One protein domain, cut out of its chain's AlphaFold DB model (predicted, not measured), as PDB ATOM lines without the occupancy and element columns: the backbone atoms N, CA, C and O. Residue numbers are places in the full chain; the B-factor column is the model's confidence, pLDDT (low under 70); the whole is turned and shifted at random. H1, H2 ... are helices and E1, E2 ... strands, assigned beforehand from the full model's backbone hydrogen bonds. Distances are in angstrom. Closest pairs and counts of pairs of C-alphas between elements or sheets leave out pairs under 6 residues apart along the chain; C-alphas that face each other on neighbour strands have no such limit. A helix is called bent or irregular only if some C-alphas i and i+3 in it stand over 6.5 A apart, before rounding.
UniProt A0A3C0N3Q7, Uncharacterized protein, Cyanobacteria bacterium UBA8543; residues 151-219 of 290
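Overview. This is residues 151 to 219 of the 290 residues of an uncharacterized protein of Cyanobacteria bacterium UBA8543 (UniProt A0A3C0N3Q7). One long helix, H1, covers one face of a strongly twisted and curled sheet of four strands, with no named helix on the other face. The two long strands E1 and E2 form a hairpin in the middle of the sheet, with the short strands E3 and E4 at its two edges. The printed part has 69 residues, with E1, E2, E3, H1 and E4 in that order along the chain; across the sheet the order is E3, E1, E2, E4, mixed, and the class is mixed, helices and strands. The whole is compact, with a radius of gyration of the C-alphas of 12.6 A, and elongated, spanning 37 by 22 by 21 A.

Arrangement. Start at the sheet's inner strands, E1, residues 151 to 159, and E2, residues 162 to 170: they are an antiparallel hairpin, with N 154 and O 166 2.9 A apart, within hydrogen-bond range. E2 bends by 52 degrees at residue 167. Beside E2 look for the edge strand E4, residues 212 to 216, parallel to it at 16 degrees between their directions, with N 216 and O 165 2.8 A apart. Beside E1 look for the other edge strand, E3, residues 183 to 185, antiparallel to it, with N 184 and O 151 2.8 A apart. E3 and E4 are apart. H1, residues 186 to 206, is on the sheet, with 58 pairs of C-alphas within 10 A, and together they make two layers, a helix on one face of a sheet. Its closest C-alphas to E1 are Ala 196 and Val 153, 6.1 A apart, and to E4 Glu 200 and Lys 215, 7.1 A apart. E3, H1 and E4 form a split strand-helix-strand unit, two strands running the same way with E1 and E2 between them in the sheet, and its crossover is right-handed. In H1, 15 of 17 O i to N i+4 pairs are within hydrogen-bond range.

Along the chain. Find C-alpha 151 at (169.543, 157.288, 177.773); from there E1 runs 23.5 A to Thr 159. E2 runs 23.6 A from Glu 162 to Cys 170, and E3 is the short run from Tyr 183 to Pro 185, 6.6 A. H1 begins with C-alpha 186 at (176.027, 157.661, 175.872) and runs 30.1 A to Trp 206; it is irregular, with C-alphas 187 and 190 7.9 A apart. E4 covers 12.4 A and ends with C-alpha 216 at (164.517, 167.111, 184.838).

Size, cuts and confidence. The two C-alphas farthest apart, those of Gly 172 and Glu 208, are 38.8 A apart. The printed part has no cut. Look to residues 171 to 182 for the long link, from E2 to E3; the other links are tight. The mean pLDDT of the printed part is 82.5, and it is under 70 at residues 172 to 173 and 205 to 211.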
ATOM      1  N   VAL A 151     170.549 156.378 177.232       91.88
ATOM      2  CA  VAL A 151     169.543 157.288 177.773       91.88
ATOM      3  C   VAL A 151     168.376 157.418 176.816       91.88
ATOM      4  O   VAL A 151     168.505 157.149 175.627       91.88
ATOM      5  N   PHE A 152     167.232 157.832 177.324       92.44
ATOM      6  CA  PHE A 152     166.073 158.177 176.516       92.44
ATOM      7  C   PHE A 152     165.372 159.372 177.152       92.44
ATOM      8  O   PHE A 152     165.560 159.658 178.336       92.44
ATOM      9  N   VAL A 153     164.592 160.083 176.349       93.62
ATOM     10  CA  VAL A 153     163.795 161.219 176.806       93.62
ATOM     11  C   VAL A 153     162.353 160.755 176.932       93.62
ATOM     12  O   VAL A 153     161.807 160.211 175.973       93.62
ATOM     13  N   GLU A 154     161.729 160.953 178.089       91.50
ATOM     14  CA  GLU A 154     160.324 160.603 178.285       91.50
ATOM     15  C   GLU A 154     159.530 161.696 178.992       91.50
ATOM     16  O   GLU A 154     160.051 162.456 179.810       91.50
ATOM     17  N   PHE A 155     158.237 161.739 178.679       88.31
ATOM     18  CA  PHE A 155     157.269 162.463 179.483       88.31
ATOM     19  C   PHE A 155     156.748 161.554 180.590       88.31
ATOM     20  O   PHE A 155     156.354 160.414 180.341       88.31
ATOM     21  N   TYR A 156     156.691 162.087 181.802       83.94
ATOM     22  CA  TYR A 156     156.092 161.431 182.949       83.94
ATOM     23  C   TYR A 156     155.138 162.392 183.659       83.94
ATOM     24  O   TYR A 156     155.437 163.573 183.831       83.94
ATOM     25  N   TYR A 157     153.993 161.874 184.092       83.81
ATOM     26  CA  TYR A 157     152.918 162.643 184.720       83.81
ATOM     27  C   TYR A 157     152.782 162.200 186.183       83.81
ATOM     28  O   TYR A 157     151.990 161.301 186.480       83.81
ATOM     29  N   PRO A 158     153.599 162.745 187.108       79.00
ATOM     30  CA  PRO A 158     153.564 162.338 188.514       79.00
ATOM     31  C   PRO A 158     152.226 162.655 189.188       79.00
ATOM     32  O   PRO A 158     151.812 161.938 190.099       79.00
ATOM     33  N   THR A 159     151.554 163.729 188.763       79.75
ATOM     34  CA  THR A 159     150.239 164.143 189.264       79.75
ATOM     35  C   THR A 159     149.385 164.687 188.118       79.75
ATOM     36  O   THR A 159     149.881 164.868 187.010       79.75
ATOM     37  N   ALA A 160     148.098 164.941 188.373       77.31
ATOM     38  CA  ALA A 160     147.183 165.476 187.362       77.31
ATOM     39  C   ALA A 160     147.547 166.897 186.891       77.31
ATOM     40  O   ALA A 160     147.167 167.267 185.789       77.31
ATOM     41  N   ASP A 161     148.284 167.657 187.706       78.50
ATOM     42  CA  ASP A 161     148.616 169.065 187.446       78.50
ATOM     43  C   ASP A 161     150.103 169.269 187.093       78.50
ATOM     44  O   ASP A 161     150.559 170.395 186.870       78.50
ATOM     45  N   GLU A 162     150.889 168.186 187.069       76.19
ATOM     46  CA  GLU A 162     152.324 168.229 186.810       76.19
ATOM     47  C   GLU A 162     152.692 167.335 185.633       76.19
ATOM     48  O   GLU A 162     152.502 166.119 185.657       76.19
ATOM     49  N   SER A 163     153.332 167.953 184.646       82.94
ATOM     50  CA  SER A 163     154.005 167.261 183.558       82.94
ATOM     51  C   SER A 163     155.511 167.383 183.759       82.94
ATOM     52  O   SER A 163     156.036 168.471 184.014       82.94
ATOM     53  N   LYS A 164     156.234 166.271 183.642       86.12
ATOM     54  CA  LYS A 164     157.695 166.253 183.677       86.12
ATOM     55  C   LYS A 164     158.248 165.700 182.382       86.12
ATOM     56  O   LYS A 164     157.707 164.750 181.829       86.12
ATOM     57  N   LEU A 165     159.347 166.291 181.942       89.88
ATOM     58  CA  LEU A 165     160.166 165.772 180.861       89.88
ATOM     59  C   LEU A 165     161.498 165.343 181.464       89.88
ATOM     60  O   LEU A 165     162.239 166.195 181.959       89.88
ATOM     61  N   SER A 166     161.790 164.048 181.458       91.38
ATOM     62  CA  SER A 166     163.014 163.513 182.043       91.38
ATOM     63  C   SER A 166     163.915 162.862 181.004       91.38
ATOM     64  O   SER A 166     163.464 162.296 180.009       91.38
ATOM     65  N   ILE A 167     165.222 162.966 181.246       93.50
ATOM     66  CA  ILE A 167     166.220 162.140 180.568       93.50
ATOM     67  C   ILE A 167     166.550 160.997 181.515       93.50
ATOM     68  O   ILE A 167     167.204 161.215 182.535       93.50
ATOM     69  N   GLU A 168     166.098 159.796 181.180       90.81
ATOM     70  CA  GLU A 168     166.290 158.606 181.998       90.81
ATOM     71  C   GLU A 168     167.395 157.716 181.448       90.81
ATOM     72  O   GLU A 168     167.659 157.661 180.247       90.81
ATOM     73  N   ARG A 169     168.048 156.993 182.359       88.50
ATOM     74  CA  ARG A 169     169.132 156.063 182.042       88.50
ATOM     75  C   ARG A 169     168.613 154.627 181.955       88.50
ATOM     76  O   ARG A 169     167.784 154.201 182.753       88.50
ATOM     77  N   CYS A 170     169.159 153.848 181.032       83.75
ATOM     78  CA  CYS A 170     168.824 152.446 180.816       83.75
ATOM     79  C   CYS A 170     170.101 151.596 180.803       83.75
ATOM     80  O   CYS A 170     171.016 151.838 180.014       83.75
ATOM     81  N   PHE A 171     170.149 150.587 181.678       73.56
ATOM     82  CA  PHE A 171     171.244 149.620 181.770       73.56
ATOM     83  C   PHE A 171     170.674 148.217 181.572       73.56
ATOM     84  O   PHE A 171     170.168 147.602 182.507       73.56
ATOM     85  N   GLY A 172     170.740 147.726 180.337       64.12
ATOM     86  CA  GLY A 172     170.574 146.305 180.031       64.12
ATOM     87  C   GLY A 172     169.261 145.828 179.464       64.12
ATOM     88  O   GLY A 172     169.270 144.873 178.696       64.12
ATOM     89  N   TYR A 173     168.150 146.487 179.764       66.06
ATOM     90  CA  TYR A 173     166.870 146.092 179.189       66.06
ATOM     91  C   TYR A 173     166.146 147.313 178.666       66.06
ATOM     92  O   TYR A 173     165.759 148.194 179.434       66.06
ATOM     93  N   TYR A 174     165.946 147.337 177.349       73.19
ATOM     94  CA  TYR A 174     165.020 148.269 176.729       73.19
ATOM     95  C   TYR A 174     163.649 148.069 177.365       73.19
ATOM     96  O   TYR A 174     163.126 146.951 177.396       73.19
ATOM     97  N   ARG A 175     163.060 149.153 177.861       76.31
ATOM     98  CA  ARG A 175     161.652 149.142 178.227       76.31
ATOM     99  C   ARG A 175     160.821 148.881 176.974       76.31
ATOM    100  O   ARG A 175     161.102 149.431 175.911       76.31
ATOM    101  N   THR A 176     159.819 148.019 177.101       74.31
ATOM    102  CA  THR A 176     158.990 147.547 175.982       74.31
ATOM    103  C   THR A 176     158.071 148.623 175.410       74.31
ATOM    104  O   THR A 176     157.610 148.494 174.282       74.31
ATOM    105  N   ASP A 177     157.793 149.667 176.188       77.94
ATOM    106  CA  ASP A 177     156.951 150.807 175.828       77.94
ATOM    107  C   ASP A 177     157.705 151.916 175.074       77.94
ATOM    108  O   ASP A 177     157.071 152.819 174.533       77.94
ATOM    109  N   ILE A 178     159.036 151.832 174.976       79.12
ATOM    110  CA  ILE A 178     159.874 152.823 174.291       79.12
ATOM    111  C   ILE A 178     160.505 152.180 173.062       79.12
ATOM    112  O   ILE A 178     161.070 151.083 173.124       79.12
ATOM    113  N   ARG A 179     160.439 152.859 171.912       79.25
ATOM    114  CA  ARG A 179     161.042 152.320 170.692       79.25
ATOM    115  C   ARG A 179     162.552 152.328 170.842       79.25
ATOM    116  O   ARG A 179     163.142 153.283 171.327       79.25
ATOM    117  N   LYS A 180     163.206 151.285 170.331       75.62
ATOM    118  CA  LYS A 180     164.674 151.180 170.362       75.62
ATOM    119  C   LYS A 180     165.385 152.368 169.700       75.62
ATOM    120  O   LYS A 180     166.500 152.682 170.095       75.62
ATOM    121  N   SER A 181     164.751 152.998 168.707       81.12
ATOM    122  CA  SER A 181     165.249 154.200 168.025       81.12
ATOM    123  C   SER A 181     165.323 155.434 168.917       81.12
ATOM    124  O   SER A 181     166.043 156.361 168.576       81.12
ATOM    125  N   ASP A 182     164.586 155.444 170.025       86.00
ATOM    126  CA  ASP A 182     164.440 156.612 170.897       86.00
ATOM    127  C   ASP A 182     165.466 156.574 172.048       86.00
ATOM    128  O   ASP A 182     165.513 157.466 172.894       86.00
ATOM    129  N   TYR A 183     166.304 155.528 172.072       88.31
ATOM    130  CA  TYR A 183     167.435 155.402 172.979       88.31
ATOM    131  C   TYR A 183     168.696 155.958 172.331       88.31
ATOM    132  O   TYR A 183     169.172 155.438 171.320       88.31
ATOM    133  N   TYR A 184     169.293 156.930 172.998       89.81
ATOM    134  CA  TYR A 184     170.569 157.524 172.648       89.81
ATOM    135  C   TYR A 184     171.706 156.731 173.312       89.81
ATOM    136  O   TYR A 184     171.665 156.495 174.529       89.81
ATOM    137  N   PRO A 185     172.729 156.308 172.550       88.00
ATOM    138  CA  PRO A 185     174.023 155.915 173.102       88.00
ATOM    139  C   PRO A 185     174.577 157.003 174.027       88.00
ATOM    140  O   PRO A 185     174.279 158.187 173.849       88.00
ATOM    141  N   LEU A 186     175.439 156.648 174.982       89.00
ATOM    142  CA  LEU A 186     176.027 157.661 175.872       89.00
ATOM    143  C   LEU A 186     176.890 158.678 175.116       89.00
ATOM    144  O   LEU A 186     177.000 159.826 175.541       89.00
ATOM    145  N   GLY A 187     177.480 158.280 173.985       86.38
ATOM    146  CA  GLY A 187     178.212 159.191 173.098       86.38
ATOM    147  C   GLY A 187     177.328 160.257 172.442       86.38
ATOM    148  O   GLY A 187     177.846 161.260 171.962       86.38
ATOM    149  N   GLU A 188     176.009 160.061 172.454       89.94
ATOM    150  CA  GLU A 188     175.000 160.966 171.902       89.94
ATOM    151  C   GLU A 188     174.179 161.646 173.012       89.94
ATOM    152  O   GLU A 188     173.081 162.141 172.764       89.94
ATOM    153  N   PHE A 189     174.698 161.705 174.244       91.38
ATOM    154  CA  PHE A 189     173.993 162.315 175.375       91.38
ATOM    155  C   PHE A 189     173.585 163.775 175.108       91.38
ATOM    156  O   PHE A 189     172.462 164.162 175.423       91.38
ATOM    157  N   ASP A 190     174.436 164.556 174.439       91.88
ATOM    158  CA  ASP A 190     174.113 165.930 174.029       91.88
ATOM    159  C   ASP A 190     172.922 165.976 173.052       91.88
ATOM    160  O   ASP A 190     172.123 166.909 173.078       91.88
ATOM    161  N   SER A 191     172.753 164.941 172.218       92.69
ATOM    162  CA  SER A 191     171.591 164.824 171.323       92.69
ATOM    163  C   SER A 191     170.315 164.514 172.106       92.69
ATOM    164  O   SER A 191     169.274 165.096 171.814       92.69
ATOM    165  N   ALA A 192     170.395 163.680 173.148       93.25
ATOM    166  CA  ALA A 192     169.275 163.462 174.065       93.25
ATOM    167  C   ALA A 192     168.889 164.753 174.809       93.25
ATOM    168  O   ALA A 192     167.706 165.046 174.980       93.25
ATOM    169  N   GLN A 193     169.877 165.560 175.218       93.31
ATOM    170  CA  GLN A 193     169.625 166.867 175.831       93.31
ATOM    171  C   GLN A 193     168.944 167.835 174.863       93.31
ATOM    172  O   GLN A 193     167.957 168.466 175.245       93.31
ATOM    173  N   ALA A 194     169.414 167.908 173.616       93.38
ATOM    174  CA  ALA A 194     168.800 168.731 172.577       93.38
ATOM    175  C   ALA A 194     167.367 168.275 172.245       93.38
ATOM    176  O   ALA A 194     166.481 169.108 172.057       93.38
ATOM    177  N   GLU A 195     167.109 166.965 172.221       93.88
ATOM    178  CA  GLU A 195     165.762 166.427 172.020       93.88
ATOM    179  C   GLU A 195     164.832 166.782 173.184       93.88
ATOM    180  O   GLU A 195     163.694 167.198 172.960       93.88
ATOM    181  N   ALA A 196     165.317 166.701 174.426       92.31
ATOM    182  CA  ALA A 196     164.559 167.156 175.585       92.31
ATOM    183  C   ALA A 196     164.237 168.659 175.496       92.31
ATOM    184  O   ALA A 196     163.112 169.064 175.756       92.31
ATOM    185  N   GLU A 197     165.175 169.498 175.060       91.44
ATOM    186  CA  GLU A 197     164.904 170.930 174.841       91.44
ATOM    187  C   GLU A 197     163.873 171.165 173.738       91.44
ATOM    188  O   GLU A 197     162.989 172.011 173.866       91.44
ATOM    189  N   ARG A 198     163.946 170.398 172.649       91.50
ATOM    190  CA  ARG A 198     162.973 170.473 171.556       91.50
ATOM    191  C   ARG A 198     161.565 170.119 172.040       91.50
ATOM    192  O   ARG A 198     160.615 170.826 171.708       91.50
ATOM    193  N   LEU A 199     161.431 169.034 172.802       89.44
ATOM    194  CA  LEU A 199     160.155 168.564 173.343       89.44
ATOM    195  C   LEU A 199     159.587 169.518 174.402       89.44
ATOM    196  O   LEU A 199     158.382 169.754 174.411       89.44
ATOM    197  N   GLU A 200     160.442 170.104 175.242       87.44
ATOM    198  CA  GLU A 200     160.053 171.133 176.211       87.44
ATOM    199  C   GLU A 200     159.445 172.353 175.511       87.44
ATOM    200  O   GLU A 200     158.330 172.754 175.839       87.44
ATOM    201  N   ASN A 201     160.127 172.882 174.489       85.44
ATOM    202  CA  ASN A 201     159.644 174.033 173.724       85.44
ATOM    203  C   ASN A 201     158.317 173.739 173.005       85.44
ATOM    204  O   ASN A 201     157.391 174.542 173.075       85.44
ATOM    205  N   LEU A 202     158.198 172.572 172.359       83.25
ATOM    206  CA  LEU A 202     156.963 172.172 171.674       83.25
ATOM    207  C   LEU A 202     155.779 172.055 172.630       83.25
ATOM    208  O   LEU A 202     154.686 172.519 172.317       83.25
ATOM    209  N   GLN A 203     155.983 171.447 173.797       76.94
ATOM    210  CA  GLN A 203     154.916 171.303 174.779       76.94
ATOM    211  C   GLN A 203     154.536 172.664 175.375       76.94
ATOM    212  O   GLN A 203     153.357 172.937 175.573       76.94
ATOM    213  N   GLN A 204     155.505 173.550 175.614       72.00
ATOM    214  CA  GLN A 204     155.237 174.885 176.147       72.00
ATOM    215  C   GLN A 204     154.442 175.773 175.176       72.00
ATOM    216  O   GLN A 204     153.673 176.617 175.624       72.00
ATOM    217  N   GLU A 205     154.560 175.549 173.864       68.75
ATOM    218  CA  GLU A 205     153.686 176.172 172.859       68.75
ATOM    219  C   GLU A 205     152.234 175.660 172.923       68.75
ATOM    220  O   GLU A 205     151.317 176.379 172.534       68.75
ATOM    221  N   TRP A 206     152.012 174.427 173.393       62.19
ATOM    222  CA  TRP A 206     150.693 173.775 173.422       62.19
ATOM    223  C   TRP A 206     149.940 173.999 174.739       62.19
ATOM    224  O   TRP A 206     148.714 173.885 174.791       62.19
ATOM    225  N   VAL A 207     150.666 174.311 175.811       62.78
ATOM    226  CA  VAL A 207     150.121 174.541 177.152       62.78
ATOM    227  C   VAL A 207     149.532 175.962 177.230       62.78
ATOM    228  O   VAL A 207     150.184 176.914 177.646       62.78
ATOM    229  N   GLU A 208     148.267 176.111 176.818       56.22
ATOM    230  CA  GLU A 208     147.450 177.322 177.051       56.22
ATOM    231  C   GLU A 208     146.848 177.368 178.477       56.22
ATOM    232  O   GLU A 208     146.462 178.427 178.976       56.22
ATOM    233  N   SER A 209     146.776 176.224 179.162       55.25
ATOM    234  CA  SER A 209     146.303 176.067 180.543       55.25
ATOM    235  C   SER A 209     147.499 175.986 181.481       55.25
ATOM    236  O   SER A 209     148.389 175.219 181.181       55.25
ATOM    237  N   GLY A 210     147.540 176.717 182.600       60.34
ATOM    238  CA  GLY A 210     148.715 176.882 183.483       60.34
ATOM    239  C   GLY A 210     149.334 175.644 184.173       60.34
ATOM    240  O   GLY A 210     149.768 175.762 185.317       60.34
ATOM    241  N   GLU A 211     149.397 174.490 183.510       66.62
ATOM    242  CA  GLU A 211     150.243 173.349 183.847       66.62
ATOM    243  C   GLU A 211     151.719 173.738 183.764       66.62
ATOM    244  O   GLU A 211     152.174 174.438 182.856       66.62
ATOM    245  N   LYS A 212     152.495 173.261 184.735       70.06
ATOM    246  CA  LYS A 212     153.921 173.550 184.821       70.06
ATOM    247  C   LYS A 212     154.706 172.356 184.299       70.06
ATOM    248  O   LYS A 212     154.890 171.375 185.018       70.06
ATOM    249  N   LEU A 213     155.208 172.455 183.072       80.94
ATOM    250  CA  LEU A 213     156.211 171.514 182.584       80.94
ATOM    251  C   LEU A 213     157.538 171.773 183.304       80.94
ATOM    252  O   LEU A 213     158.004 172.910 183.370       80.94
ATOM    253  N   THR A 214     158.141 170.725 183.858       83.31
ATOM    254  CA  THR A 214     159.491 170.802 184.432       83.31
ATOM    255  C   THR A 214     160.406 169.821 183.715       83.31
ATOM    256  O   THR A 214     160.160 168.613 183.743       83.31
ATOM    257  N   LYS A 215     161.477 170.329 183.098       86.19
ATOM    258  CA  LYS A 215     162.577 169.506 182.592       86.19
ATOM    259  C   LYS A 215     163.459 169.046 183.749       86.19
ATOM    260  O   LYS A 215     163.932 169.847 184.553       86.19
ATOM    261  N   GLU A 216     163.707 167.747 183.811       87.25
ATOM    262  CA  GLU A 216     164.517 167.111 184.838       87.25
ATOM    263  C   GLU A 216     165.627 166.278 184.185       87.25
ATOM    264  O   GLU A 216     165.390 165.259 183.544       87.25
ATOM    265  N   CYS A 217     166.875 166.712 184.351       88.50
ATOM    266  CA  CYS A 217     168.047 165.939 183.951       88.50
ATOM    267  C   CYS A 217     168.900 165.699 185.195       88.50
ATOM    268  O   CYS A 217     169.629 166.582 185.643       88.50
ATOM    269  N   ARG A 218     168.763 164.509 185.787       89.69
ATOM    270  CA  ARG A 218     169.501 164.142 187.005       89.69
ATOM    271  C   ARG A 218     170.908 163.650 186.717       89.69
ATOM    272  O   ARG A 218     171.713 163.586 187.634       89.69
ATOM    273  N   TYR A 219     171.212 163.293 185.476       90.56
ATOM    274  CA  TYR A 219     172.434 162.576 185.142       90.56
ATOM    275  C   TYR A 219     173.402 163.454 184.359       90.56
ATOM    276  O   TYR A 219     173.010 164.236 183.497       90.56
TER     277      TYR A 219